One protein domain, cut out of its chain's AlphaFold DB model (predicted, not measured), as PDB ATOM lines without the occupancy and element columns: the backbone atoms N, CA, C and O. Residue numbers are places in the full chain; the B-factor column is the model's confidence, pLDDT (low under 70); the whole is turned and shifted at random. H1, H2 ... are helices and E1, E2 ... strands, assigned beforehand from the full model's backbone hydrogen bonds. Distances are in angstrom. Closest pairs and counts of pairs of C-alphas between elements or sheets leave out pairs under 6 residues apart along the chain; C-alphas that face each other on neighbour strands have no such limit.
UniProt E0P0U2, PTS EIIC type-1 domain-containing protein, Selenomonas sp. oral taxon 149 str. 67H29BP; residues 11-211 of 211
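This is residues 11 to 211 of the 211 residues of the protein "PTS EIIC type-1 domain-containing protein" of Selenomonas sp. oral taxon 149 str. 67H29BP (UniProt E0P0U2). One very long helix, H6, runs as a spine through the model with a group of helices on each half: H5 folds back along it and H3 packs on both, with H2 over H3 and H5, while towards its other end H7 folds back, H8 packs on H6 and H9 crosses H7. The small hairpin E1 E2 packs near residues 123 to 131 of H6, and residues 11 to 19 of H1 and 204 to 211 at the last printed end stick out. The 201 printed residues, mostly helix by class, hold H1 to H4, the antiparallel strands E1 and E2, then H5 to H9. The whole is only just compact, close to loose, with a radius of gyration of the C-alphas of 19.7 A and spans of 65 by 45 by 40 A.

H1, residues 11 to 24, and H2, residues 26 to 38, meet only through their link. H3, residues 42 to 52, forms a helical hairpin with H2, Phe 32 and Ala 46 having the closest C-alphas at 5.0 A. H4, residues 55 to 63, is close to H3 but not clearly touching. E1, residues 67 to 69, and E2, residues 72 to 74, form a hairpin with N 69 and O 72 at 2.9 A and N 74 and O 67 at 2.8 A. H5, residues 84 to 103, touches H2 with residues 86 to 94 alone; the closest C-alphas, Gly 31 and Val 86, are 5.9 A apart. H6, residues 109 to 151, is the hub; it touches H5 at a shallow tilt of 31 degrees, opposite ways, closest at the C-alphas of Ser 89 and Ala 125, 5.2 A. H7, residues 153 to 168, forms a helical hairpin with H6. H8, residues 171 to 186, touches H6 with residues 171 to 178 alone, closest at the C-alphas of Ser 137 and Leu 175, 5.4 A. H9, residues 192 to 210, touches H7 about perpendicular at 74 degrees, with the C-alphas of Ala 160 and Val 195 closest at 4.7 A. Every O i to N i+4 pair is within hydrogen-bond range in H3, H4 and H9, against 8 of 10 in H1, 7 of 9 in H2, 14 of 16 in H5, 35 of 39 in H6, 9 of 12 in H7 and 8 of 12 in H8.

H1 begins at C-alpha 11 (212.587, 205.773, 226.167). H6 measures 59.0 A, from C-alpha 109 (201.418, 247.908, 243.841), with a kink of 29 degrees near residue 127. H5 measures 29.3 A and H9 27.3 A, ending at C-alpha 210 (197.589, 194.928, 257.171).

The C-alphas farthest apart, of Ile 107 and Ser 153, are 65.6 A apart. The printed part has no cut and no long link; residue 211 alone has a pLDDT under 70.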
ATOM      1  N   SER A  11     213.765 206.248 225.431       86.06
ATOM      2  CA  SER A  11     212.587 205.773 226.167       86.06
ATOM      3  C   SER A  11     212.843 205.685 227.672       86.06
ATOM      4  O   SER A  11     211.979 206.065 228.459       86.06
ATOM      5  N   TYR A  12     214.034 205.238 228.088       85.81
ATOM      6  CA  TYR A  12     214.419 205.229 229.501       85.81
ATOM      7  C   TYR A  12     214.536 206.655 230.043       85.81
ATOM      8  O   TYR A  12     213.995 206.946 231.106       85.81
ATOM      9  N   ALA A  13     215.175 207.556 229.291       84.94
ATOM     10  CA  ALA A  13     215.293 208.960 229.680       84.94
ATOM     11  C   ALA A  13     213.916 209.629 229.842       84.94
ATOM     12  O   ALA A  13     213.686 210.319 230.833       84.94
ATOM     13  N   PHE A  14     212.980 209.375 228.923       87.12
ATOM     14  CA  PHE A  14     211.632 209.943 228.973       87.12
ATOM     15  C   PHE A  14     210.814 209.403 230.157       87.12
ATOM     16  O   PHE A  14     210.185 210.172 230.881       87.12
ATOM     17  N   LEU A  15     210.866 208.091 230.408       88.12
ATOM     18  CA  LEU A  15     210.207 207.478 231.565       88.12
ATOM     19  C   LEU A  15     210.805 207.966 232.889       88.12
ATOM     20  O   LEU A  15     210.069 208.256 233.831       88.12
ATOM     21  N   ASN A  16     212.132 208.097 232.953       85.38
ATOM     22  CA  ASN A  16     212.809 208.613 234.134       85.38
ATOM     23  C   ASN A  16     212.467 210.089 234.376       85.38
ATOM     24  O   ASN A  16     212.240 210.473 235.516       85.38
ATOM     25  N   MET A  17     212.349 210.902 233.320       87.12
ATOM     26  CA  MET A  17     211.899 212.293 233.422       87.12
ATOM     27  C   MET A  17     210.489 212.385 234.018       87.12
ATOM     28  O   MET A  17     210.264 213.195 234.915       87.12
ATOM     29  N   ILE A  18     209.551 211.547 233.562       88.38
ATOM     30  CA  ILE A  18     208.179 211.510 234.099       88.38
ATOM     31  C   ILE A  18     208.193 211.192 235.599       88.38
ATOM     32  O   ILE A  18     207.525 211.869 236.379       88.38
ATOM     33  N   PHE A  19     208.973 210.189 236.008       85.25
ATOM     34  CA  PHE A  19     209.106 209.803 237.411       85.25
ATOM     35  C   PHE A  19     209.771 210.898 238.263       85.25
ATOM     36  O   PHE A  19     209.269 211.248 239.331       85.25
ATOM     37  N   ASP A  20     210.883 211.457 237.788       84.88
ATOM     38  CA  ASP A  20     211.700 212.407 238.543       84.88
ATOM     39  C   ASP A  20     211.019 213.772 238.699       84.88
ATOM     40  O   ASP A  20     211.139 214.393 239.751       84.88
ATOM     41  N   THR A  21     210.225 214.212 237.715       86.44
ATOM     42  CA  THR A  21     209.534 215.519 237.724       86.44
ATOM     43  C   THR A  21     208.770 215.763 239.031       86.44
ATOM     44  O   THR A  21     208.900 216.829 239.636       86.44
ATOM     45  N   GLY A  22     208.011 214.776 239.516       83.62
ATOM     46  CA  GLY A  22     207.238 214.924 240.753       83.62
ATOM     47  C   GLY A  22     208.117 215.168 241.985       83.62
ATOM     48  O   GLY A  22     207.808 216.020 242.818       83.62
ATOM     49  N   PHE A  23     209.247 214.465 242.085       81.94
ATOM     50  CA  PHE A  23     210.182 214.610 243.202       81.94
ATOM     51  C   PHE A  23     211.068 215.843 243.068       81.94
ATOM     52  O   PHE A  23     211.369 216.500 244.065       81.94
ATOM     53  N   TYR A  24     211.492 216.172 241.854       84.38
ATOM     54  CA  TYR A  24     212.352 217.311 241.575       84.38
ATOM     55  C   TYR A  24     211.636 218.632 241.884       84.38
ATOM     56  O   TYR A  24     212.190 219.475 242.589       84.38
ATOM     57  N   PHE A  25     210.377 218.768 241.442       87.12
ATOM     58  CA  PHE A  25     209.534 219.950 241.667       87.12
ATOM     59  C   PHE A  25     208.672 219.875 242.934       87.12
ATOM     60  O   PHE A  25     207.860 220.767 243.176       87.12
ATOM     61  N   MET A  26     208.883 218.868 243.788       87.56
ATOM     62  CA  MET A  26     208.256 218.777 245.113       87.56
ATOM     63  C   MET A  26     208.321 220.092 245.910       87.56
ATOM     64  O   MET A  26     207.286 220.471 246.465       87.56
ATOM     65  N   PRO A  27     209.453 220.829 245.922       86.44
ATOM     66  CA  PRO A  27     209.516 222.142 246.549       86.44
ATOM     67  C   PRO A  27     208.407 223.094 246.098       86.44
ATOM     68  O   PRO A  27     207.729 223.687 246.923       86.44
ATOM     69  N   VAL A  28     208.147 223.170 244.794       90.31
ATOM     70  CA  VAL A  28     207.175 224.104 244.210       90.31
ATOM     71  C   VAL A  28     205.745 223.751 244.624       90.31
ATOM     72  O   VAL A  28     204.959 224.631 244.977       90.31
ATOM     73  N   PHE A  29     205.402 222.459 244.631       89.00
ATOM     74  CA  PHE A  29     204.070 221.998 245.041       89.00
ATOM     75  C   PHE A  29     203.795 222.270 246.523       89.00
ATOM     76  O   PHE A  29     202.696 222.699 246.897       89.00
ATOM     77  N   ILE A  30     204.797 222.035 247.372       88.00
ATOM     78  CA  ILE A  30     204.700 222.274 248.815       88.00
ATOM     79  C   ILE A  30     204.676 223.770 249.098       88.00
ATOM     80  O   ILE A  30     203.836 224.219 249.870       88.00
ATOM     81  N   GLY A  31     205.515 224.544 248.421       88.19
ATOM     82  CA  GLY A  31     205.532 225.997 248.448       88.19
ATOM     83  C   GLY A  31     204.168 226.617 248.230       88.19
ATOM     84  O   GLY A  31     203.605 227.262 249.116       88.19
ATOM     85  N   PHE A  32     203.576 226.304 247.078       92.44
ATOM     86  CA  PHE A  32     202.244 226.758 246.682       92.44
ATOM     87  C   PHE A  32     201.134 226.356 247.669       92.44
ATOM     88  O   PHE A  32     200.142 227.073 247.857       92.44
ATOM     89  N   SER A  33     201.268 225.184 248.290       89.69
ATOM     90  CA  SER A  33     200.299 224.685 249.269       89.69
ATOM     91  C   SER A  33     200.495 225.348 250.637       89.69
ATOM     92  O   SER A  33     199.524 225.737 251.284       89.69
ATOM     93  N   SER A  34     201.745 225.547 251.052       88.06
ATOM     94  CA  SER A  34     202.113 226.134 252.341       88.06
ATOM     95  C   SER A  34     201.748 227.614 252.429       88.06
ATOM     96  O   SER A  34     201.270 228.062 253.469       88.06
ATOM     97  N   THR A  35     201.813 228.366 251.324       89.81
ATOM     98  CA  THR A  35     201.343 229.763 251.284       89.81
ATOM     99  C   THR A  35     199.871 229.915 251.660       89.81
ATOM    100  O   THR A  35     199.504 230.942 252.228       89.81
ATOM    101  N   LYS A  36     199.021 228.900 251.404       87.75
ATOM    102  CA  LYS A  36     197.614 228.930 251.849       87.75
ATOM    103  C   LYS A  36     197.503 228.925 253.371       87.75
ATOM    104  O   LYS A  36     196.618 229.578 253.908       87.75
ATOM    105  N   MET A  37     198.396 228.210 254.055       86.31
ATOM    106  CA  MET A  37     198.429 228.155 255.521       86.31
ATOM    107  C   MET A  37     198.917 229.476 256.123       86.31
ATOM    108  O   MET A  37     198.413 229.905 257.155       86.31
ATOM    109  N   PHE A  38     199.856 230.155 255.458       86.62
ATOM    110  CA  PHE A  38     200.401 231.438 255.922       86.62
ATOM    111  C   PHE A  38     199.588 232.673 255.490       86.62
ATOM    112  O   PHE A  38     199.853 233.781 255.965       86.62
ATOM    113  N   GLY A  39     198.572 232.493 254.637       84.44
ATOM    114  CA  GLY A  39     197.712 233.576 254.146       84.44
ATOM    115  C   GLY A  39     198.411 234.506 253.149       84.44
ATOM    116  O   GLY A  39     198.148 235.709 253.144       84.44
ATOM    117  N   CYS A  40     199.315 233.953 252.343       87.12
ATOM    118  CA  CYS A  40     200.188 234.668 251.411       87.12
ATOM    119  C   CYS A  40     199.840 234.387 249.949       87.12
ATOM    120  O   CYS A  40     199.125 233.427 249.642       87.12
ATOM    121  N   ASN A  41     200.368 235.196 249.028       88.38
ATOM    122  CA  ASN A  41     200.163 234.958 247.603       88.38
ATOM    123  C   ASN A  41     200.827 233.643 247.161       88.38
ATOM    124  O   ASN A  41     202.046 233.475 247.222       88.38
ATOM    125  N   GLN A  42     200.012 232.716 246.661       90.38
ATOM    126  CA  GLN A  42     200.471 231.384 246.282       90.38
ATOM    127  C   GLN A  42     201.435 231.371 245.101       90.38
ATOM    128  O   GLN A  42     202.362 230.562 245.063       90.38
ATOM    129  N   TYR A  43     201.235 232.282 244.148       89.19
ATOM    130  CA  TYR A  43     202.120 232.411 242.998       89.19
ATOM    131  C   TYR A  43     203.491 232.944 243.413       89.19
ATOM    132  O   TYR A  43     204.491 232.546 242.827       89.19
ATOM    133  N   MET A  44     203.551 233.778 244.457       88.94
ATOM    134  CA  MET A  44     204.820 234.268 244.999       88.94
ATOM    135  C   MET A  44     205.593 233.173 245.728       88.94
ATOM    136  O   MET A  44     206.797 233.059 245.516       88.94
ATOM    137  N   GLY A  45     204.915 232.324 246.509       87.88
ATOM    138  CA  GLY A  45     205.561 231.155 247.116       87.88
ATOM    139  C   GLY A  45     206.126 230.213 246.057       87.88
ATOM    140  O   GLY A  45     207.321 229.943 246.047       87.88
ATOM    141  N   ALA A  46     205.298 229.826 245.080       90.88
ATOM    142  CA  ALA A  46     205.747 228.989 243.968       90.88
ATOM    143  C   ALA A  46     206.914 229.616 243.185       90.88
ATOM    144  O   ALA A  46     207.823 228.902 242.766       90.88
ATOM    145  N   PHE A  47     206.916 230.940 242.999       90.56
ATOM    146  CA  PHE A  47     208.001 231.651 242.325       90.56
ATOM    147  C   PHE A  47     209.330 231.555 243.085       90.56
ATOM    148  O   PHE A  47     210.363 231.303 242.467       90.56
ATOM    149  N   ILE A  48     209.321 231.724 244.412       89.88
ATOM    150  CA  ILE A  48     210.536 231.595 245.231       89.88
ATOM    151  C   ILE A  48     211.105 230.184 245.115       89.88
ATOM    152  O   ILE A  48     212.301 230.017 244.884       89.88
ATOM    153  N   ASP A  49     210.250 229.170 245.202       88.81
ATOM    154  CA  ASP A  49     210.708 227.785 245.142       88.81
ATOM    155  C   ASP A  49     211.192 227.401 243.741       88.81
ATOM    156  O   ASP A  49     212.186 226.687 243.608       88.81
ATOM    157  N   LEU A  50     210.568 227.944 242.687       90.19
ATOM    158  CA  LEU A  50     211.070 227.845 241.313       90.19
ATOM    159  C   LEU A  50     212.446 228.502 241.159       90.19
ATOM    160  O   LEU A  50     213.306 227.949 240.472       90.19
ATOM    161  N   ALA A  51     212.681 229.642 241.811       89.00
ATOM    162  CA  ALA A  51     213.985 230.298 241.804       89.00
ATOM    163  C   ALA A  51     215.058 229.439 242.500       89.00
ATOM    164  O   ALA A  51     216.186 229.352 242.015       89.00
ATOM    165  N   MET A  52     214.703 228.737 243.581       84.88
ATOM    166  CA  MET A  52     215.611 227.832 244.301       84.88
ATOM    167  C   MET A  52     215.988 226.574 243.501       84.88
ATOM    168  O   MET A  52     217.078 226.033 243.689       84.88
ATOM    169  N   VAL A  53     215.116 226.102 242.603       87.81
ATOM    170  CA  VAL A  53     215.393 224.956 241.709       87.81
ATOM    171  C   VAL A  53     215.747 225.376 240.279       87.81
ATOM    172  O   VAL A  53     215.806 224.531 239.380       87.81
ATOM    173  N   HIS A  54     215.995 226.670 240.057       89.69
ATOM    174  CA  HIS A  54     216.258 227.216 238.731       89.69
ATOM    175  C   HIS A  54     217.508 226.567 238.105       89.69
ATOM    176  O   HIS A  54     218.527 226.424 238.792       89.69
ATOM    177  N   PRO A  55     217.504 226.233 236.799       86.56
ATOM    178  CA  PRO A  55     218.635 225.576 236.140       86.56
ATOM    179  C   PRO A  55     219.971 226.307 236.321       86.56
ATOM    180  O   PRO A  55     221.008 225.672 236.496       86.56
ATOM    181  N   THR A  56     219.955 227.643 236.350       87.06
ATOM    182  CA  THR A  56     221.153 228.457 236.622       87.06
ATOM    183  C   THR A  56     221.723 228.198 238.014       87.06
ATOM    184  O   THR A  56     222.933 228.042 238.148       87.06
ATOM    185  N   TRP A  57     220.872 228.102 239.044       84.12
ATOM    186  CA  TRP A  57     221.311 227.767 240.401       84.12
ATOM    187  C   TRP A  57     221.910 226.362 240.446       84.12
ATOM    188  O   TRP A  57     223.023 226.162 240.927       84.12
ATOM    189  N   VAL A  58     221.222 225.393 239.841       84.00
ATOM    190  CA  VAL A  58     221.676 223.996 239.770       84.00
ATOM    191  C   VAL A  58     223.021 223.871 239.053       84.00
ATOM    192  O   VAL A  58     223.884 223.104 239.487       84.00
ATOM    193  N   ALA A  59     223.237 224.647 237.991       84.88
ATOM    194  CA  ALA A  59     224.509 224.703 237.284       84.88
ATOM    195  C   ALA A  59     225.631 225.299 238.152       84.88
ATOM    196  O   ALA A  59     226.736 224.758 238.155       84.88
ATOM    197  N   MET A  60     225.359 226.361 238.921       83.31
ATOM    198  CA  MET A  60     226.331 226.946 239.859       83.31
ATOM    199  C   MET A  60     226.707 225.965 240.975       83.31
ATOM    200  O   MET A  60     227.890 225.738 241.223       83.31
ATOM    201  N   VAL A  61     225.716 225.294 241.569       82.12
ATOM    202  CA  VAL A  61     225.939 224.250 242.582       82.12
ATOM    203  C   VAL A  61     226.751 223.085 242.014       82.12
ATOM    204  O   VAL A  61     227.622 222.552 242.695       82.12
ATOM    205  N   SER A  62     226.510 222.702 240.758       80.44
ATOM    206  CA  SER A  62     227.230 221.595 240.109       80.44
ATOM    207  C   SER A  62     228.679 221.940 239.752       80.44
ATOM    208  O   SER A  62     229.519 221.047 239.725       80.44
ATOM    209  N   LYS A  63     228.987 223.218 239.494       80.00
ATOM    210  CA  LYS A  63     230.360 223.689 239.250       80.00
ATOM    211  C   LYS A  63     231.191 223.811 240.528       80.00
ATOM    212  O   LYS A  63     232.412 223.855 240.436       80.00
ATOM    213  N   GLY A  64     230.554 223.893 241.698       74.06
ATOM    214  CA  GLY A  64     231.248 224.031 242.982       74.06
ATOM    215  C   GLY A  64     231.956 225.378 243.178       74.06
ATOM    216  O   GLY A  64     232.732 225.526 244.118       74.06
ATOM    217  N   THR A  65     231.720 226.360 242.304       71.94
ATOM    218  CA  THR A  65     232.313 227.699 242.415       71.94
ATOM    219  C   THR A  65     231.639 228.474 243.544       71.94
ATOM    220  O   THR A  65     230.408 228.543 243.528       71.94
ATOM    221  N   PRO A  66     232.387 229.083 244.484       73.06
ATOM    222  CA  PRO A  66     231.808 229.924 245.527       73.06
ATOM    223  C   PRO A  66     230.909 230.999 244.909       73.06
ATOM    224  O   PRO A  66     231.328 231.687 243.980       73.06
ATOM    225  N   VAL A  67     229.672 231.103 245.394       78.31
ATOM    226  CA  VAL A  67     228.710 232.119 244.958       78.31
ATOM    227  C   VAL A  67     228.514 233.093 246.105       78.31
ATOM    228  O   VAL A  67     228.237 232.681 247.230       78.31
ATOM    229  N   ASP A  68     228.639 234.380 245.818       81.44
ATOM    230  CA  ASP A  68     228.356 235.461 246.744       81.44
ATOM    231  C   ASP A  68     227.219 236.345 246.223       81.44
ATOM    232  O   ASP A  68     227.005 236.510 245.022       81.44
ATOM    233  N   PHE A  69     226.455 236.908 247.151       78.56
ATOM    234  CA  PHE A  69     225.445 237.914 246.858       78.56
ATOM    235  C   PHE A  69     225.805 239.185 247.616       78.56
ATOM    236  O   PHE A  69     225.737 239.218 248.842       78.56
ATOM    237  N   PHE A  70     226.245 240.214 246.883       78.06
ATOM    238  CA  PHE A  70     226.758 241.469 247.454       78.06
ATOM    239  C   PHE A  70     227.822 241.248 248.552       78.06
ATOM    240  O   PHE A  70     227.798 241.905 249.591       78.06
ATOM    241  N   GLY A  71     228.747 240.301 248.345       71.50
ATOM    242  CA  GLY A  71     229.808 239.971 249.304       71.50
ATOM    243  C   GLY A  71     229.393 239.043 250.454       71.50
ATOM    244  O   GLY A  71     230.236 238.693 251.278       71.50
ATOM    245  N   ILE A  72     228.128 238.607 250.516       77.69
ATOM    246  CA  ILE A  72     227.671 237.586 251.468       77.69
ATOM    247  C   ILE A  72     227.820 236.204 250.815       77.69
ATOM    248  O   ILE A  72     227.186 235.965 249.783       77.69
ATOM    249  N   PRO A  73     228.614 235.280 251.385       77.06
ATOM    250  CA  PRO A  73     228.793 233.950 250.817       77.06
ATOM    251  C   PRO A  73     227.504 233.131 250.933       77.06
ATOM    252  O   PRO A  73     226.909 233.034 252.009       77.06
ATOM    253  N   ILE A  74     227.097 232.500 249.832       79.81
ATOM    254  CA  ILE A  74     225.964 231.577 249.793       79.81
ATOM    255  C   ILE A  74     226.496 230.147 249.752       79.81
ATOM    256  O   ILE A  74     227.296 229.775 248.891       79.81
ATOM    257  N   MET A  75     226.019 229.316 250.676       76.75
ATOM    258  CA  MET A  75     226.355 227.898 250.685       76.75
ATOM    259  C   MET A  75     225.675 227.190 249.509       76.75
ATOM    260  O   MET A  75     224.452 227.208 249.372       76.75
ATOM    261  N   LEU A  76     226.474 226.531 248.670       74.50
ATOM    262  CA  LEU A  76     225.967 225.748 247.548       74.50
ATOM    263  C   LEU A  76     225.218 224.517 248.067       74.50
ATOM    264  O   LEU A  76     225.826 223.556 248.537       74.50
ATOM    265  N   ALA A  77     223.896 224.536 247.948       75.31
ATOM    266  CA  ALA A  77     223.041 223.416 248.307       75.31
ATOM    267  C   ALA A  77     222.051 223.103 247.180       75.31
ATOM    268  O   ALA A  77     221.525 223.992 246.505       75.31
ATOM    269  N   LYS A  78     221.794 221.806 246.976       76.56
ATOM    270  CA  LYS A  78     220.726 221.342 246.087       76.56
ATOM    271  C   LYS A  78     219.411 221.364 246.859       76.56
ATOM    272  O   LYS A  78     219.267 220.636 247.837       76.56
ATOM    273  N   TYR A  79     218.463 222.171 246.396       76.06
ATOM    274  CA  TYR A  79     217.138 222.295 247.011       76.06
ATOM    275  C   TYR A  79     216.076 221.396 246.360       76.06
ATOM    276  O   TYR A  79     214.959 221.289 246.871       76.06
ATOM    277  N   SER A  80     216.419 220.708 245.268       74.38
ATOM    278  CA  SER A  80     215.559 219.713 244.621       74.38
ATOM    279  C   SER A  80     215.128 218.636 245.621       74.38
ATOM    280  O   SER A  80     215.942 218.135 246.397       74.38
ATOM    281  N   SER A  81     213.843 218.276 245.601       76.25
ATOM    282  CA  SER A  81     213.261 217.264 246.502       76.25
ATOM    283  C   SER A  81     213.372 217.561 248.005       76.25
ATOM    284  O   SER A  81     213.340 216.629 248.812       76.25
ATOM    285  N   THR A  82     213.508 218.831 248.401       79.94
ATOM    286  CA  THR A  82     213.564 219.226 249.819       79.94
ATOM    287  C   THR A  82     212.268 219.889 250.283       79.94
ATOM    288  O   THR A  82     211.633 220.627 249.539       79.94
ATOM    289  N   ILE A  83     211.867 219.608 251.527       80.00
ATOM    290  CA  ILE A  83     210.602 220.092 252.110       80.00
ATOM    291  C   ILE A  83     210.854 221.185 253.154       80.00
ATOM    292  O   ILE A  83     210.211 222.228 253.144       80.00
ATOM    293  N   VAL A  84     211.820 220.969 254.053       81.56
ATOM    294  CA  VAL A  84     212.110 221.890 255.167       81.56
ATOM    295  C   VAL A  84     212.567 223.276 254.690       81.56
ATOM    296  O   VAL A  84     211.983 224.260 255.145       81.56
ATOM    297  N   PRO A  85     213.536 223.388 253.755       81.19
ATOM    298  CA  PRO A  85     213.888 224.656 253.115       81.19
ATOM    299  C   PRO A  85     212.697 225.489 252.650       81.19
ATOM    300  O   PRO A  85     212.657 226.690 252.875       81.19
ATOM    301  N   VAL A  86     211.723 224.827 252.039       85.12
ATOM    302  CA  VAL A  86     210.569 225.441 251.381       85.12
ATOM    303  C   VAL A  86     209.572 225.963 252.403       85.12
ATOM    304  O   VAL A  86     209.076 227.079 252.309       85.12
ATOM    305  N   LEU A  87     209.296 225.179 253.445       86.81
ATOM    306  CA  LEU A  87     208.425 225.639 254.523       86.81
ATOM    307  C   LEU A  87     209.023 226.859 255.233       86.81
ATOM    308  O   LEU A  87     208.298 227.795 255.562       86.81
ATOM    309  N   LEU A  88     210.346 226.872 255.423       86.81
ATOM    310  CA  LEU A  88     211.057 228.015 255.990       86.81
ATOM    311  C   LEU A  88     211.090 229.216 255.036       86.81
ATOM    312  O   LEU A  88     210.868 230.337 255.493       86.81
ATOM    313  N   SER A  89     211.325 229.011 253.734       88.31
ATOM    314  CA  SER A  89     211.340 230.089 252.731       88.31
ATOM    315  C   SER A  89     209.985 230.795 252.679       88.31
ATOM    316  O   SER A  89     209.927 232.022 252.769       88.31
ATOM    317  N   VAL A  90     208.890 230.031 252.630       90.06
ATOM    318  CA  VAL A  90     207.527 230.569 252.598       90.06
ATOM    319  C   VAL A  90     207.154 231.228 253.923       90.06
ATOM    320  O   VAL A  90     206.520 232.285 253.930       90.06
ATOM    321  N   TRP A  91     207.580 230.659 255.054       90.69
ATOM    322  CA  TRP A  91     207.376 231.281 256.359       90.69
ATOM    323  C   TRP A  91     208.057 232.654 256.437       90.69
ATOM    324  O   TRP A  91     207.406 233.630 256.804       90.69
ATOM    325  N   ILE A  92     209.319 232.770 256.011       90.00
ATOM    326  CA  ILE A  92     210.046 234.049 255.949       90.00
ATOM    327  C   ILE A  92     209.369 235.013 254.964       90.00
ATOM    328  O   ILE A  92     209.121 236.173 255.310       90.00
ATOM    329  N   MET A  93     209.002 234.528 253.771       91.50
ATOM    330  CA  MET A  93     208.277 235.310 252.764       91.50
ATOM    331  C   MET A  93     207.004 235.919 253.353       91.50
ATOM    332  O   MET A  93     206.688 237.068 253.054       91.50
ATOM    333  N   SER A  94     206.298 235.200 254.231       91.12
ATOM    334  CA  SER A  94     205.042 235.684 254.804       91.12
ATOM    335  C   SER A  94     205.181 236.981 255.601       91.12
ATOM    336  O   SER A  94     204.290 237.837 255.570       91.12
ATOM    337  N   TYR A  95     206.318 237.182 256.270       91.00
ATOM    338  CA  TYR A  95     206.617 238.435 256.959       91.00
ATOM    339  C   TYR A  95     207.039 239.522 255.974       91.00
ATOM    340  O   TYR A  95     206.588 240.663 256.095       91.00
ATOM    341  N   ILE A  96     207.858 239.169 254.981       90.31
ATOM    342  CA  ILE A  96     208.345 240.102 253.958       90.31
ATOM    343  C   ILE A  96     207.171 240.665 253.151       90.31
ATOM    344  O   ILE A  96     207.056 241.881 253.017       90.31
ATOM    345  N   GLU A  97     206.256 239.816 252.683       89.38
ATOM    346  CA  GLU A  97     205.075 240.219 251.915       89.38
ATOM    347  C   GLU A  97     204.216 241.220 252.697       89.38
ATOM    348  O   GLU A  97     203.830 242.257 252.162       89.38
ATOM    349  N   ARG A  98     203.993 240.989 253.999       88.44
ATOM    350  CA  ARG A  98     203.239 241.924 254.857       88.44
ATOM    351  C   ARG A  98     203.905 243.295 254.956       88.44
ATOM    352  O   ARG A  98     203.210 244.312 254.927       88.44
ATOM    353  N   VAL A  99     205.231 243.332 255.072       90.56
ATOM    354  CA  VAL A  99     206.003 244.580 255.159       90.56
ATOM    355  C   VAL A  99     205.998 245.311 253.817       90.56
ATOM    356  O   VAL A  99     205.643 246.489 253.762       90.56
ATOM    357  N   VAL A 100     206.298 244.612 252.723       89.50
ATOM    358  CA  VAL A 100     206.309 245.181 251.366       89.50
ATOM    359  C   VAL A 100     204.933 245.741 251.003       89.50
ATOM    360  O   VAL A 100     204.829 246.866 250.510       89.50
ATOM    361  N   LYS A 101     203.856 245.020 251.331       87.00
ATOM    362  CA  LYS A 101     202.474 245.446 251.078       87.00
ATOM    363  C   LYS A 101     202.078 246.721 251.825       87.00
ATOM    364  O   LYS A 101     201.191 247.436 251.351       87.00
ATOM    365  N   ARG A 102     202.706 246.999 252.977       87.12
ATOM    366  CA  ARG A 102     202.503 248.221 253.776       87.12
ATOM    367  C   ARG A 102     203.290 249.411 253.223       87.12
ATOM    368  O   ARG A 102     202.791 250.528 253.286       87.12
ATOM    369  N   ILE A 103     204.496 249.180 252.705       89.38
ATOM    370  CA  ILE A 103     205.379 250.245 252.199       89.38
ATOM    371  C   ILE A 103     204.989 250.667 250.772       89.38
ATOM    372  O   ILE A 103     205.186 251.817 250.389       89.38
ATOM    373  N   THR A 104     204.420 249.756 249.980       86.75
ATOM    374  CA  THR A 104     204.175 249.991 248.549       86.75
ATOM    375  C   THR A 104     202.924 250.855 248.297       86.75
ATOM    376  O   THR A 104     201.821 250.451 248.687       86.75
ATOM    377  N   PRO A 105     203.040 252.000 247.589       85.06
ATOM    378  CA  PRO A 105     201.899 252.840 247.217       85.06
ATOM    379  C   PRO A 105     200.919 252.126 246.274       85.06
ATOM    380  O   PRO A 105     201.333 251.383 245.383       85.06
ATOM    381  N   ALA A 106     199.617 252.401 246.408       85.44
ATOM    382  CA  ALA A 106     198.555 251.697 245.676       85.44
ATOM    383  C   ALA A 106     198.699 251.740 244.139       85.44
ATOM    384  O   ALA A 106     198.381 250.758 243.477       85.44
ATOM    385  N   ILE A 107     199.223 252.838 243.583       85.62
ATOM    386  CA  ILE A 107     199.377 253.048 242.130       85.62
ATOM    387  C   ILE A 107     200.366 252.066 241.489       85.62
ATOM    388  O   ILE A 107     200.148 251.622 240.366       85.62
ATOM    389  N   VAL A 108     201.441 251.703 242.193       87.88
ATOM    390  CA  VAL A 108     202.520 250.851 241.651       87.88
ATOM    391  C   VAL A 108     202.492 249.427 242.205       87.88
ATOM    392  O   VAL A 108     203.343 248.600 241.877       87.88
ATOM    393  N   LYS A 109     201.496 249.126 243.038       82.69
ATOM    394  CA  LYS A 109     201.418 247.908 243.841       82.69
ATOM    395  C   LYS A 109     201.439 246.625 243.014       82.69
ATOM    396  O   LYS A 109     202.132 245.687 243.381       82.69
ATOM    397  N   ILE A 110     200.767 246.621 241.864       84.44
ATOM    398  CA  ILE A 110     200.677 245.460 240.961       84.44
ATOM    399  C   ILE A 110     202.054 244.972 240.480       84.44
ATOM    400  O   ILE A 110     202.237 243.772 240.299       84.44
ATOM    401  N   PHE A 111     203.022 245.873 240.301       86.25
ATOM    402  CA  PHE A 111     204.352 245.522 239.789       86.25
ATOM    403  C   PHE A 111     205.418 245.509 240.884       86.25
ATOM    404  O   PHE A 111     206.261 244.616 240.925       86.25
ATOM    405  N   VAL A 112     205.380 246.483 241.795       87.56
ATOM    406  CA  VAL A 112     206.430 246.678 242.803       87.56
ATOM    407  C   VAL A 112     206.328 245.657 243.934       87.56
ATOM    408  O   VAL A 112     207.357 245.183 244.406       87.56
ATOM    409  N   GLU A 113     205.115 245.267 244.339       87.62
ATOM    410  CA  GLU A 113     204.913 244.288 245.415       87.62
ATOM    411  C   GLU A 113     205.552 242.923 245.093       87.62
ATOM    412  O   GLU A 113     206.439 242.510 245.844       87.62
ATOM    413  N   PRO A 114     205.209 242.234 243.980       87.19
ATOM    414  CA  PRO A 114     205.827 240.948 243.661       87.19
ATOM    415  C   PRO A 114     207.333 241.074 243.397       87.19
ATOM    416  O   PRO A 114     208.100 240.204 243.804       87.19
ATOM    417  N   MET A 115     207.784 242.171 242.779       89.25
ATOM    418  CA  MET A 115     209.201 242.376 242.476       89.25
ATOM    419  C   MET A 115     210.046 242.527 243.746       89.25
ATOM    420  O   MET A 115     211.089 241.888 243.863       89.25
ATOM    421  N   LEU A 116     209.595 243.324 244.719       89.94
ATOM    422  CA  LEU A 116     210.300 243.501 245.991       89.94
ATOM    423  C   LEU A 116     210.261 242.235 246.846       89.94
ATOM    424  O   LEU A 116     211.278 241.863 247.428       89.94
ATOM    425  N   VAL A 117     209.117 241.546 246.899       90.31
ATOM    426  CA  VAL A 117     209.012 240.274 247.626       90.31
ATOM    427  C   VAL A 117     209.978 239.248 247.040       90.31
ATOM    428  O   VAL A 117     210.703 238.618 247.803       90.31
ATOM    429  N   ALA A 118     210.055 239.116 245.714       90.12
ATOM    430  CA  ALA A 118     211.013 238.228 245.061       90.12
ATOM    431  C   ALA A 118     212.470 238.638 245.330       90.12
ATOM    432  O   ALA A 118     213.277 237.806 245.744       90.12
ATOM    433  N   LEU A 119     212.797 239.920 245.135       90.25
ATOM    434  CA  LEU A 119     214.154 240.451 245.273       90.25
ATOM    435  C   LEU A 119     214.709 240.296 246.692       90.25
ATOM    436  O   LEU A 119     215.909 240.108 246.857       90.25
ATOM    437  N   ILE A 120     213.851 240.377 247.707       90.19
ATOM    438  CA  ILE A 120     214.259 240.234 249.106       90.19
ATOM    439  C   ILE A 120     214.211 238.764 249.521       90.19
ATOM    440  O   ILE A 120     215.181 238.262 250.080       90.19
ATOM    441  N   SER A 121     213.114 238.057 249.237       89.44
ATOM    442  CA  SER A 121     212.881 236.712 249.781       89.44
ATOM    443  C   SER A 121     213.764 235.644 249.139       89.44
ATOM    444  O   SER A 121     214.194 234.740 249.846       89.44
ATOM    445  N   VAL A 122     214.069 235.735 247.836       88.75
ATOM    446  CA  VAL A 122     214.893 234.719 247.151       88.75
ATOM    447  C   VAL A 122     216.335 234.711 247.680       88.75
ATOM    448  O   VAL A 122     216.790 233.644 248.097       88.75
ATOM    449  N   PRO A 123     217.064 235.845 247.753       87.25
ATOM    450  CA  PRO A 123     218.398 235.853 248.348       87.25
ATOM    451  C   PRO A 123     218.388 235.461 249.826       87.25
ATOM    452  O   PRO A 123     219.247 234.692 250.248       87.25
ATOM    453  N   LEU A 124     217.402 235.924 250.605       87.44
ATOM    454  CA  LEU A 124     217.269 235.546 252.018       87.44
ATOM    455  C   LEU A 124     217.074 234.039 252.188       87.44
ATOM    456  O   LEU A 124     217.719 233.434 253.040       87.44
ATOM    457  N   ALA A 125     216.226 233.428 251.359       85.69
ATOM    458  CA  ALA A 125     216.031 231.987 251.353       85.69
ATOM    459  C   ALA A 125     217.359 231.269 251.064       85.69
ATOM    460  O   ALA A 125     217.775 230.423 251.848       85.69
ATOM    461  N   LEU A 126     218.087 231.649 250.012       83.31
ATOM    462  CA  LEU A 126     219.358 231.002 249.662       83.31
ATOM    463  C   LEU A 126     220.444 231.183 250.741       83.31
ATOM    464  O   LEU A 126     221.122 230.218 251.097       83.31
ATOM    465  N   ILE A 127     220.575 232.389 251.306       83.44
ATOM    466  CA  ILE A 127     221.572 232.712 252.340       83.44
ATOM    467  C   ILE A 127     221.265 231.991 253.656       83.44
ATOM    468  O   ILE A 127     222.173 231.434 254.266       83.44
ATOM    469  N   CYS A 128     220.012 231.992 254.116       79.56
ATOM    470  CA  CYS A 128     219.665 231.433 255.424       79.56
ATOM    471  C   CYS A 128     219.512 229.911 255.397       79.56
ATOM    472  O   CYS A 128     219.915 229.233 256.342       79.56
ATOM    473  N   ILE A 129     218.940 229.348 254.332       77.94
ATOM    474  CA  ILE A 129     218.576 227.928 254.305       77.94
ATOM    475  C   ILE A 129     219.809 227.029 254.237       77.94
ATOM    476  O   ILE A 129     219.799 225.963 254.849       77.94
ATOM    477  N   GLY A 130     220.866 227.431 253.525       74.38
ATOM    478  CA  GLY A 130     222.100 226.644 253.442       74.38
ATOM    479  C   GLY A 130     222.714 226.361 254.825       74.38
ATOM    480  O   GLY A 130     222.777 225.197 255.231       74.38
ATOM    481  N   PRO A 131     223.095 227.400 255.593       76.69
ATOM    482  CA  PRO A 131     223.635 227.258 256.944       76.69
ATOM    483  C   PRO A 131     222.677 226.558 257.909       76.69
ATOM    484  O   PRO A 131     223.095 225.657 258.633       76.69
ATOM    485  N   VAL A 132     221.389 226.923 257.902       78.50
ATOM    486  CA  VAL A 132     220.384 226.313 258.789       78.50
ATOM    487  C   VAL A 132     220.239 224.820 258.496       78.50
ATOM    488  O   VAL A 132     220.250 224.005 259.416       78.50
ATOM    489  N   GLY A 133     220.168 224.448 257.216       75.00
ATOM    490  CA  GLY A 133     220.129 223.057 256.787       75.00
ATOM    491  C   GLY A 133     221.359 222.284 257.247       75.00
ATOM    492  O   GLY A 133     221.214 221.179 257.764       75.00
ATOM    493  N   ASN A 134     222.553 222.869 257.131       77.00
ATOM    494  CA  ASN A 134     223.790 222.228 257.570       77.00
ATOM    495  C   ASN A 134     223.828 222.008 259.089       77.00
ATOM    496  O   ASN A 134     224.092 220.898 259.537       77.00
ATOM    497  N   VAL A 135     223.495 223.034 259.880       82.56
ATOM    498  CA  VAL A 135     223.482 222.947 261.351       82.56
ATOM    499  C   VAL A 135     222.505 221.878 261.829       82.56
ATOM    500  O   VAL A 135     222.862 221.048 262.659       82.56
ATOM    501  N   ILE A 136     221.284 221.858 261.284       79.62
ATOM    502  CA  ILE A 136     220.280 220.871 261.688       79.62
ATOM    503  C   ILE A 136     220.702 219.458 261.276       79.62
ATOM    504  O   ILE A 136     220.587 218.522 262.064       79.62
ATOM    505  N   SER A 137     221.214 219.299 260.056       76.75
ATOM    506  CA  SER A 137     221.666 217.995 259.566       76.75
ATOM    507  C   SER A 137     222.810 217.460 260.416       76.75
ATOM    508  O   SER A 137     222.794 216.289 260.786       76.75
ATOM    509  N   GLN A 138     223.766 218.325 260.763       83.12
ATOM    510  CA  GLN A 138     224.891 217.973 261.615       83.12
ATOM    511  C   GLN A 138     224.412 217.583 263.014       83.12
ATOM    512  O   GLN A 138     224.788 216.525 263.500       83.12
ATOM    513  N   ALA A 139     223.497 218.349 263.614       85.25
ATOM    514  CA  ALA A 139     222.931 218.023 264.923       85.25
ATOM    515  C   ALA A 139     222.219 216.657 264.938       85.25
ATOM    516  O   ALA A 139     222.368 215.887 265.887       85.25
ATOM    517  N   ILE A 140     221.465 216.327 263.883       83.38
ATOM    518  CA  ILE A 140     220.800 215.020 263.764       83.38
ATOM    519  C   ILE A 140     221.827 213.903 263.557       83.38
ATOM    520  O   ILE A 140     221.682 212.826 264.139       83.38
ATOM    521  N   ALA A 141     222.860 214.136 262.745       82.75
ATOM    522  CA  ALA A 141     223.928 213.168 262.526       82.75
ATOM    523  C   ALA A 141     224.716 212.895 263.813       82.75
ATOM    524  O   ALA A 141     224.882 211.737 264.187       82.75
ATOM    525  N   ASP A 142     225.110 213.944 264.533       85.56
ATOM    526  CA  ASP A 142     225.818 213.854 265.810       85.56
ATOM    527  C   ASP A 142     224.955 213.158 266.867       85.56
ATOM    528  O   ASP A 142     225.425 212.254 267.554       85.56
ATOM    529  N   GLY A 143     223.664 213.498 266.945       85.81
ATOM    530  CA  GLY A 143     222.713 212.812 267.822       85.81
ATOM    531  C   GLY A 143     222.564 211.326 267.482       85.81
ATOM    532  O   GLY A 143     222.542 210.478 268.374       85.81
ATOM    533  N   SER A 144     222.531 210.988 266.193       84.19
ATOM    534  CA  SER A 144     222.451 209.596 265.732       84.19
ATOM    535  C   SER A 144     223.726 208.819 266.071       84.19
ATOM    536  O   SER A 144     223.652 207.684 266.543       84.19
ATOM    537  N   MET A 145     224.895 209.439 265.895       83.56
ATOM    538  CA  MET A 145     226.189 208.859 266.263       83.56
ATOM    539  C   MET A 145     226.350 208.719 267.780       83.56
ATOM    540  O   MET A 145     226.919 207.735 268.240       83.56
ATOM    541  N   PHE A 146     225.804 209.647 268.566       86.62
ATOM    542  CA  PHE A 146     225.777 209.555 270.025       86.62
ATOM    543  C   PHE A 146     224.961 208.348 270.502       86.62
ATOM    544  O   PHE A 146     225.442 207.550 271.307       86.62
ATOM    545  N   VAL A 147     223.754 208.160 269.955       84.56
ATOM    546  CA  VAL A 147     222.919 206.983 270.264       84.56
ATOM    547  C   VAL A 147     223.621 205.695 269.825       84.56
ATOM    548  O   VAL A 147     223.608 204.707 270.560       84.56
ATOM    549  N   TYR A 148     224.284 205.720 268.666       83.94
ATOM    550  CA  TYR A 148     225.090 204.602 268.177       83.94
ATOM    551  C   TYR A 148     226.261 204.259 269.108       83.94
ATOM    552  O   TYR A 148     226.475 203.088 269.408       83.94
ATOM    553  N   GLY A 149     226.966 205.262 269.636       83.75
ATOM    554  CA  GLY A 149     228.052 205.065 270.598       83.75
ATOM    555  C   GLY A 149     227.596 204.494 271.947       83.75
ATOM    556  O   GLY A 149     228.341 203.740 272.564       83.75
ATOM    557  N   LEU A 150     226.375 204.811 272.394       85.62
ATOM    558  CA  LEU A 150     225.820 204.318 273.661       85.62
ATOM    559  C   LEU A 150     225.273 202.886 273.581       85.62
ATOM    560  O   LEU A 150     225.442 202.112 274.519       85.62
ATOM    561  N   LEU A 151     224.568 202.553 272.495       83.69
ATOM    562  CA  LEU A 151     223.786 201.311 272.386       83.69
ATOM    563  C   LEU A 151     224.347 200.318 271.355       83.69
ATOM    564  O   LEU A 151     223.819 199.213 271.212       83.69
ATOM    565  N   GLY A 152     225.394 200.690 270.614       81.50
ATOM    566  CA  GLY A 152     225.994 199.854 269.579       81.50
ATOM    567  C   GLY A 152     224.978 199.439 268.511       81.50
ATOM    568  O   GLY A 152     224.201 200.250 268.011       81.50
ATOM    569  N   SER A 153     224.939 198.151 268.171       78.69
ATOM    570  CA  SER A 153     224.028 197.610 267.151       78.69
ATOM    571  C   SER A 153     222.539 197.793 267.479       78.69
ATOM    572  O   SER A 153     221.735 197.932 266.557       78.69
ATOM    573  N   PHE A 154     222.158 197.870 268.760       84.50
ATOM    574  CA  PHE A 154     220.769 198.131 269.163       84.50
ATOM    575  C   PHE A 154     220.310 199.558 268.844       84.50
ATOM    576  O   PHE A 154     219.114 199.782 268.644       84.50
ATOM    577  N   ALA A 155     221.238 200.512 268.719       83.44
ATOM    578  CA  ALA A 155     220.917 201.875 268.308       83.44
ATOM    579  C   ALA A 155     220.213 201.914 266.948       83.44
ATOM    580  O   ALA A 155     219.308 202.719 266.749       83.44
ATOM    581  N   LEU A 156     220.591 201.023 266.024       84.62
ATOM    582  CA  LEU A 156     220.014 200.975 264.680       84.62
ATOM    583  C   LEU A 156     218.518 200.654 264.713       84.62
ATOM    584  O   LEU A 156     217.765 201.245 263.947       84.62
ATOM    585  N   ALA A 157     218.073 199.780 265.621       86.25
ATOM    586  CA  ALA A 157     216.656 199.454 265.772       86.25
ATOM    587  C   ALA A 157     215.852 200.657 266.293       86.25
ATOM    588  O   ALA A 157     214.789 200.975 265.760       86.25
ATOM    589  N   VAL A 158     216.386 201.364 267.293       87.44
ATOM    590  CA  VAL A 158     215.749 202.559 267.869       87.44
ATOM    591  C   VAL A 158     215.700 203.696 266.846       87.44
ATOM    592  O   VAL A 158     214.651 204.300 266.630       87.44
ATOM    593  N   LEU A 159     216.814 203.961 266.166       86.38
ATOM    594  CA  LEU A 159     216.898 204.999 265.142       86.38
ATOM    595  C   LEU A 159     216.016 204.666 263.927       86.38
ATOM    596  O   LEU A 159     215.365 205.563 263.397       86.38
ATOM    597  N   ALA A 160     215.913 203.392 263.528       87.69
ATOM    598  CA  ALA A 160     214.989 202.942 262.481       87.69
ATOM    599  C   ALA A 160     213.519 203.151 262.856       87.69
ATOM    600  O   ALA A 160     212.728 203.505 261.986       87.69
ATOM    601  N   ALA A 161     213.153 203.010 264.132       87.75
ATOM    602  CA  ALA A 161     211.801 203.318 264.598       87.75
ATOM    603  C   ALA A 161     211.495 204.830 264.592       87.75
ATOM    604  O   ALA A 161     210.355 205.235 264.369       87.75
ATOM    605  N   LEU A 162     212.507 205.676 264.808       87.69
ATOM    606  CA  LEU A 162     212.377 207.140 264.792       87.69
ATOM    607  C   LEU A 162     212.458 207.740 263.379       87.69
ATOM    608  O   LEU A 162     211.957 208.839 263.138       87.69
ATOM    609  N   TYR A 163     213.055 207.027 262.426       87.62
ATOM    610  CA  TYR A 163     213.267 207.511 261.063       87.62
ATOM    611  C   TYR A 163     211.978 207.908 260.312       87.62
ATOM    612  O   TYR A 163     211.987 208.969 259.686       87.62
ATOM    613  N   PRO A 164     210.841 207.183 260.399       88.25
ATOM    614  CA  PRO A 164     209.584 207.611 259.780       88.25
ATOM    615  C   PRO A 164     209.118 209.006 260.215       88.25
ATOM    616  O   PRO A 164     208.616 209.774 259.394       88.25
ATOM    617  N   TRP A 165     209.332 209.369 261.483       87.00
ATOM    618  CA  TRP A 165     209.020 210.707 261.988       87.00
ATOM    619  C   TRP A 165     209.920 211.763 261.351       87.00
ATOM    620  O   TRP A 165     209.434 212.795 260.888       87.00
ATOM    621  N   LEU A 166     211.218 211.469 261.236       85.75
ATOM    622  CA  LEU A 166     212.183 212.319 260.534       85.75
ATOM    623  C   LEU A 166     211.834 212.487 259.042       85.75
ATOM    624  O   LEU A 166     212.074 213.544 258.443       85.75
ATOM    625  N   VAL A 167     211.259 211.447 258.432       85.38
ATOM    626  CA  VAL A 167     210.775 211.477 257.050       85.38
ATOM    627  C   VAL A 167     209.546 212.367 256.914       85.38
ATOM    628  O   VAL A 167     209.521 213.204 256.013       85.38
ATOM    629  N   SER A 168     208.581 212.245 257.828       81.69
ATOM    630  CA  SER A 168     207.344 213.035 257.834       81.69
ATOM    631  C   SER A 168     207.608 214.543 257.890       81.69
ATOM    632  O   SER A 168     206.977 215.303 257.160       81.69
ATOM    633  N   ILE A 169     208.603 214.973 258.673       79.94
ATOM    634  CA  ILE A 169     209.021 216.384 258.736       79.94
ATOM    635  C   ILE A 169     209.992 216.788 257.614       79.94
ATOM    636  O   ILE A 169     210.409 217.938 257.545       79.94
ATOM    637  N   GLY A 170     210.395 215.863 256.735       74.00
ATOM    638  CA  GLY A 170     211.251 216.140 255.576       74.00
ATOM    639  C   GLY A 170     212.748 216.320 255.869       74.00
ATOM    640  O   GLY A 170     213.521 216.546 254.937       74.00
ATOM    641  N   MET A 171     213.186 216.181 257.123       79.25
ATOM    642  CA  MET A 171     214.586 216.398 257.529       79.25
ATOM    643  C   MET A 171     215.547 215.308 257.054       79.25
ATOM    644  O   MET A 171     216.729 215.572 256.850       79.25
ATOM    645  N   HIS A 172     215.044 214.103 256.792       81.25
ATOM    646  CA  HIS A 172     215.841 212.983 256.286       81.25
ATOM    647  C   HIS A 172     216.646 213.308 255.009       81.25
ATOM    648  O   HIS A 172     217.747 212.795 254.827       81.25
ATOM    649  N   LYS A 173     216.146 214.191 254.128       75.19
ATOM    650  CA  LYS A 173     216.862 214.597 252.902       75.19
ATOM    651  C   LYS A 173     218.110 215.423 253.192       75.19
ATOM    652  O   LYS A 173     219.090 215.309 252.453       75.19
ATOM    653  N   ALA A 174     218.087 216.200 254.269       72.00
ATOM    654  CA  ALA A 174     219.190 217.053 254.686       72.00
ATOM    655  C   ALA A 174     220.400 216.232 255.192       72.00
ATOM    656  O   ALA A 174     221.535 216.685 255.113       72.00
ATOM    657  N   LEU A 175     220.189 214.963 255.566       77.88
ATOM    658  CA  LEU A 175     221.252 214.025 255.951       77.88
ATOM    659  C   LEU A 175     222.055 213.459 254.768       77.88
ATOM    660  O   LEU A 175     223.104 212.844 254.965       77.88
ATOM    661  N   SER A 176     221.591 213.649 253.530       80.31
ATOM    662  CA  SER A 176     222.220 213.036 252.351       80.31
ATOM    663  C   SER A 176     223.678 213.480 252.142       80.31
ATOM    664  O   SER A 176     224.524 212.601 251.956       80.31
ATOM    665  N   PRO A 177     224.029 214.785 252.212       73.75
ATOM    666  CA  PRO A 177     225.418 215.239 252.104       73.75
ATOM    667  C   PRO A 177     226.310 214.669 253.209       73.75
ATOM    668  O   PRO A 177     227.439 214.273 252.936       73.75
ATOM    669  N   ILE A 178     225.784 214.543 254.431       78.69
ATOM    670  CA  ILE A 178     226.514 213.960 255.563       78.69
ATOM    671  C   ILE A 178     226.799 212.480 255.317       78.69
ATOM    672  O   ILE A 178     227.922 212.042 255.531       78.69
ATOM    673  N   SER A 179     225.837 211.717 254.788       80.88
ATOM    674  CA  SER A 179     226.084 210.313 254.427       80.88
ATOM    675  C   SER A 179     227.207 210.175 253.390       80.88
ATOM    676  O   SER A 179     228.032 209.273 253.485       80.88
ATOM    677  N   ILE A 180     227.275 211.089 252.413       82.25
ATOM    678  CA  ILE A 180     228.335 211.104 251.395       82.25
ATOM    679  C   ILE A 180     229.678 211.451 252.043       82.25
ATOM    680  O   ILE A 180     230.678 210.807 251.744       82.25
ATOM    681  N   MET A 181     229.693 212.427 252.952       80.88
ATOM    682  CA  MET A 181     230.882 212.806 253.711       80.88
ATOM    683  C   MET A 181     231.397 211.655 254.585       80.88
ATOM    684  O   MET A 181     232.592 211.380 254.565       80.88
ATOM    685  N   LEU A 182     230.520 210.955 255.310       82.38
ATOM    686  CA  LEU A 182     230.891 209.806 256.144       82.38
ATOM    687  C   LEU A 182     231.479 208.671 255.304       82.38
ATOM    688  O   LEU A 182     232.534 208.145 255.644       82.38
ATOM    689  N   VAL A 183     230.869 208.365 254.154       86.00
ATOM    690  CA  VAL A 183     231.426 207.394 253.199       86.00
ATOM    691  C   VAL A 183     232.785 207.855 252.669       86.00
ATOM    692  O   VAL A 183     233.691 207.040 252.544       86.00
ATOM    693  N   ALA A 184     232.963 209.146 252.386       83.56
ATOM    694  CA  ALA A 184     234.241 209.675 251.918       83.56
ATOM    695  C   ALA A 184     235.343 209.626 252.995       83.56
ATOM    696  O   ALA A 184     236.502 209.397 252.663       83.56
ATOM    697  N   GLN A 185     234.997 209.830 254.270       83.75
ATOM    698  CA  GLN A 185     235.955 209.837 255.383       83.75
ATOM    699  C   GLN A 185     236.271 208.436 255.926       83.75
ATOM    700  O   GLN A 185     237.414 208.164 256.276       83.75
ATOM    701  N   GLN A 186     235.268 207.561 256.025       83.06
ATOM    702  CA  GLN A 186     235.363 206.264 256.713       83.06
ATOM    703  C   GLN A 186     235.196 205.067 255.763       83.06
ATOM    704  O   GLN A 186     235.368 203.923 256.172       83.06
ATOM    705  N   GLY A 187     234.854 205.302 254.493       81.75
ATOM    706  CA  GLY A 187     234.600 204.265 253.484       81.75
ATOM    707  C   GLY A 187     233.179 203.689 253.504       81.75
ATOM    708  O   GLY A 187     232.767 203.049 252.540       81.75
ATOM    709  N   PHE A 188     232.403 203.929 254.565       80.94
ATOM    710  CA  PHE A 188     231.030 203.448 254.712       80.94
ATOM    711  C   PHE A 188     230.174 204.406 255.553       80.94
ATOM    712  O   PHE A 188     230.691 205.274 256.250       80.94
ATOM    713  N   ASP A 189     228.850 204.249 255.471       83.62
ATOM    714  CA  ASP A 189     227.885 204.973 256.305       83.62
ATOM    715  C   ASP A 189     227.337 204.027 257.388       83.62
ATOM    716  O   ASP A 189     226.560 203.124 257.058       83.62
ATOM    717  N   PRO A 190     227.737 204.200 258.661       76.31
ATOM    718  CA  PRO A 190     227.376 203.279 259.734       76.31
ATOM    719  C   PRO A 190     225.905 203.364 260.152       76.31
ATOM    720  O   PRO A 190     225.399 202.416 260.752       76.31
ATOM    721  N   VAL A 191     225.220 204.481 259.879       81.00
ATOM    722  CA  VAL A 191     223.935 204.782 260.527       81.00
ATOM    723  C   VAL A 191     222.876 205.237 259.532       81.00
ATOM    724  O   VAL A 191     221.820 204.618 259.459       81.00
ATOM    725  N   ILE A 192     223.120 206.279 258.736       83.12
ATOM    726  CA  ILE A 192     222.045 207.009 258.039       83.12
ATOM    727  C   ILE A 192     221.381 206.128 256.967       83.12
ATOM    728  O   ILE A 192     220.158 205.959 256.960       83.12
ATOM    729  N   ARG A 193     222.167 205.512 256.078       83.12
ATOM    730  CA  ARG A 193     221.654 204.613 255.028       83.12
ATOM    731  C   ARG A 193     221.102 203.300 255.570       83.12
ATOM    732  O   ARG A 193     220.126 202.789 255.024       83.12
ATOM    733  N   VAL A 194     221.708 202.761 256.628       86.00
ATOM    734  CA  VAL A 194     221.270 201.502 257.250       86.00
ATOM    735  C   VAL A 194     219.898 201.688 257.892       86.00
ATOM    736  O   VAL A 194     218.969 200.938 257.602       86.00
ATOM    737  N   VAL A 195     219.738 202.753 258.680       87.56
ATOM    738  CA  VAL A 195     218.472 203.145 259.312       87.56
ATOM    739  C   VAL A 195     217.375 203.369 258.267       87.56
ATOM    740  O   VAL A 195     216.262 202.864 258.432       87.56
ATOM    741  N   ALA A 196     217.689 204.053 257.161       87.69
ATOM    742  CA  ALA A 196     216.737 204.272 256.073       87.69
ATOM    743  C   ALA A 196     216.267 202.958 255.422       87.69
ATOM    744  O   ALA A 196     215.073 202.786 255.172       87.69
ATOM    745  N   LEU A 197     217.182 202.014 255.172       88.25
ATOM    746  CA  LEU A 197     216.846 200.699 254.624       88.25
ATOM    747  C   LEU A 197     215.957 199.903 255.587       88.25
ATOM    748  O   LEU A 197     214.895 199.427 255.185       88.25
ATOM    749  N   CYS A 198     216.365 199.798 256.855       89.31
ATOM    750  CA  CYS A 198     215.623 199.074 257.886       89.31
ATOM    751  C   CYS A 198     214.206 199.636 258.057       89.31
ATOM    752  O   CYS A 198     213.245 198.870 258.080       89.31
ATOM    753  N   SER A 199     214.066 200.964 258.108       90.69
ATOM    754  CA  SER A 199     212.764 201.630 258.199       90.69
ATOM    755  C   SER A 199     211.870 201.323 256.994       90.69
ATOM    756  O   SER A 199     210.696 201.006 257.167       90.69
ATOM    757  N   ASN A 200     212.400 201.387 255.769       91.12
ATOM    758  CA  ASN A 200     211.612 201.121 254.561       91.12
ATOM    759  C   ASN A 200     211.159 199.655 254.482       91.12
ATOM    760  O   ASN A 200     210.021 199.377 254.106       91.12
ATOM    761  N   MET A 201     212.025 198.713 254.869       91.62
ATOM    762  CA  MET A 201     211.666 197.294 254.942       91.62
ATOM    763  C   MET A 201     210.604 197.032 256.014       91.62
ATOM    764  O   MET A 201     209.656 196.291 255.762       91.62
ATOM    765  N   ALA A 202     210.721 197.672 257.181       90.62
ATOM    766  CA  ALA A 202     209.723 197.578 258.242       90.62
ATOM    767  C   ALA A 202     208.358 198.127 257.797       90.62
ATOM    768  O   ALA A 202     207.336 197.494 258.046       90.62
ATOM    769  N   GLN A 203     208.329 199.256 257.080       90.38
ATOM    770  CA  GLN A 203     207.095 199.801 256.504       90.38
ATOM    771  C   GLN A 203     206.485 198.877 255.443       90.38
ATOM    772  O   GLN A 203     205.270 198.693 255.431       90.38
ATOM    773  N   ALA A 204     207.305 198.250 254.592       91.12
ATOM    774  CA  ALA A 204     206.828 197.263 253.622       91.12
ATOM    775  C   ALA A 204     206.219 196.028 254.312       91.12
ATOM    776  O   ALA A 204     205.146 195.573 253.921       91.12
ATOM    777  N   ALA A 205     206.864 195.516 255.365       91.94
ATOM    778  CA  ALA A 205     206.348 194.402 256.158       91.94
ATOM    779  C   ALA A 205     205.043 194.764 256.884       91.94
ATOM    780  O   ALA A 205     204.094 193.987 256.855       91.94
ATOM    781  N   ALA A 206     204.968 195.956 257.483       91.00
ATOM    782  CA  ALA A 206     203.757 196.447 258.133       91.00
ATOM    783  C   ALA A 206     202.596 196.603 257.138       91.00
ATOM    784  O   ALA A 206     201.476 196.206 257.443       91.00
ATOM    785  N   ALA A 207     202.862 197.116 255.932       91.94
ATOM    786  CA  ALA A 207     201.856 197.213 254.877       91.94
ATOM    787  C   ALA A 207     201.349 195.831 254.431       91.94
ATOM    788  O   ALA A 207     200.148 195.658 254.262       91.94
ATOM    789  N   MET A 208     202.238 194.838 254.298       92.00
ATOM    790  CA  MET A 208     201.850 193.456 253.981       92.00
ATOM    791  C   MET A 208     201.087 192.762 255.113       92.00
ATOM    792  O   MET A 208     200.294 191.879 254.836       92.00
ATOM    793  N   ALA A 209     201.330 193.126 256.372       94.25
ATOM    794  CA  ALA A 209     200.620 192.547 257.511       94.25
ATOM    795  C   ALA A 209     199.186 193.086 257.667       94.25
ATOM    796  O   ALA A 209     198.361 192.442 258.310       94.25
ATOM    797  N   VAL A 210     198.913 194.281 257.135       89.69
ATOM    798  CA  VAL A 210     197.589 194.928 257.171       89.69
ATOM    799  C   VAL A 210     196.751 194.600 255.925       89.69
ATOM    800  O   VAL A 210     195.525 194.689 255.994       89.69
ATOM    801  N   ALA A 211     197.399 194.256 254.806       66.69
ATOM    802  CA  ALA A 211     196.761 193.835 253.555       66.69
ATOM    803  C   ALA A 211     196.227 192.396 253.631       66.69
ATOM    804  O   ALA A 211     195.140 192.165 253.055       66.69
TER     805      ALA A 211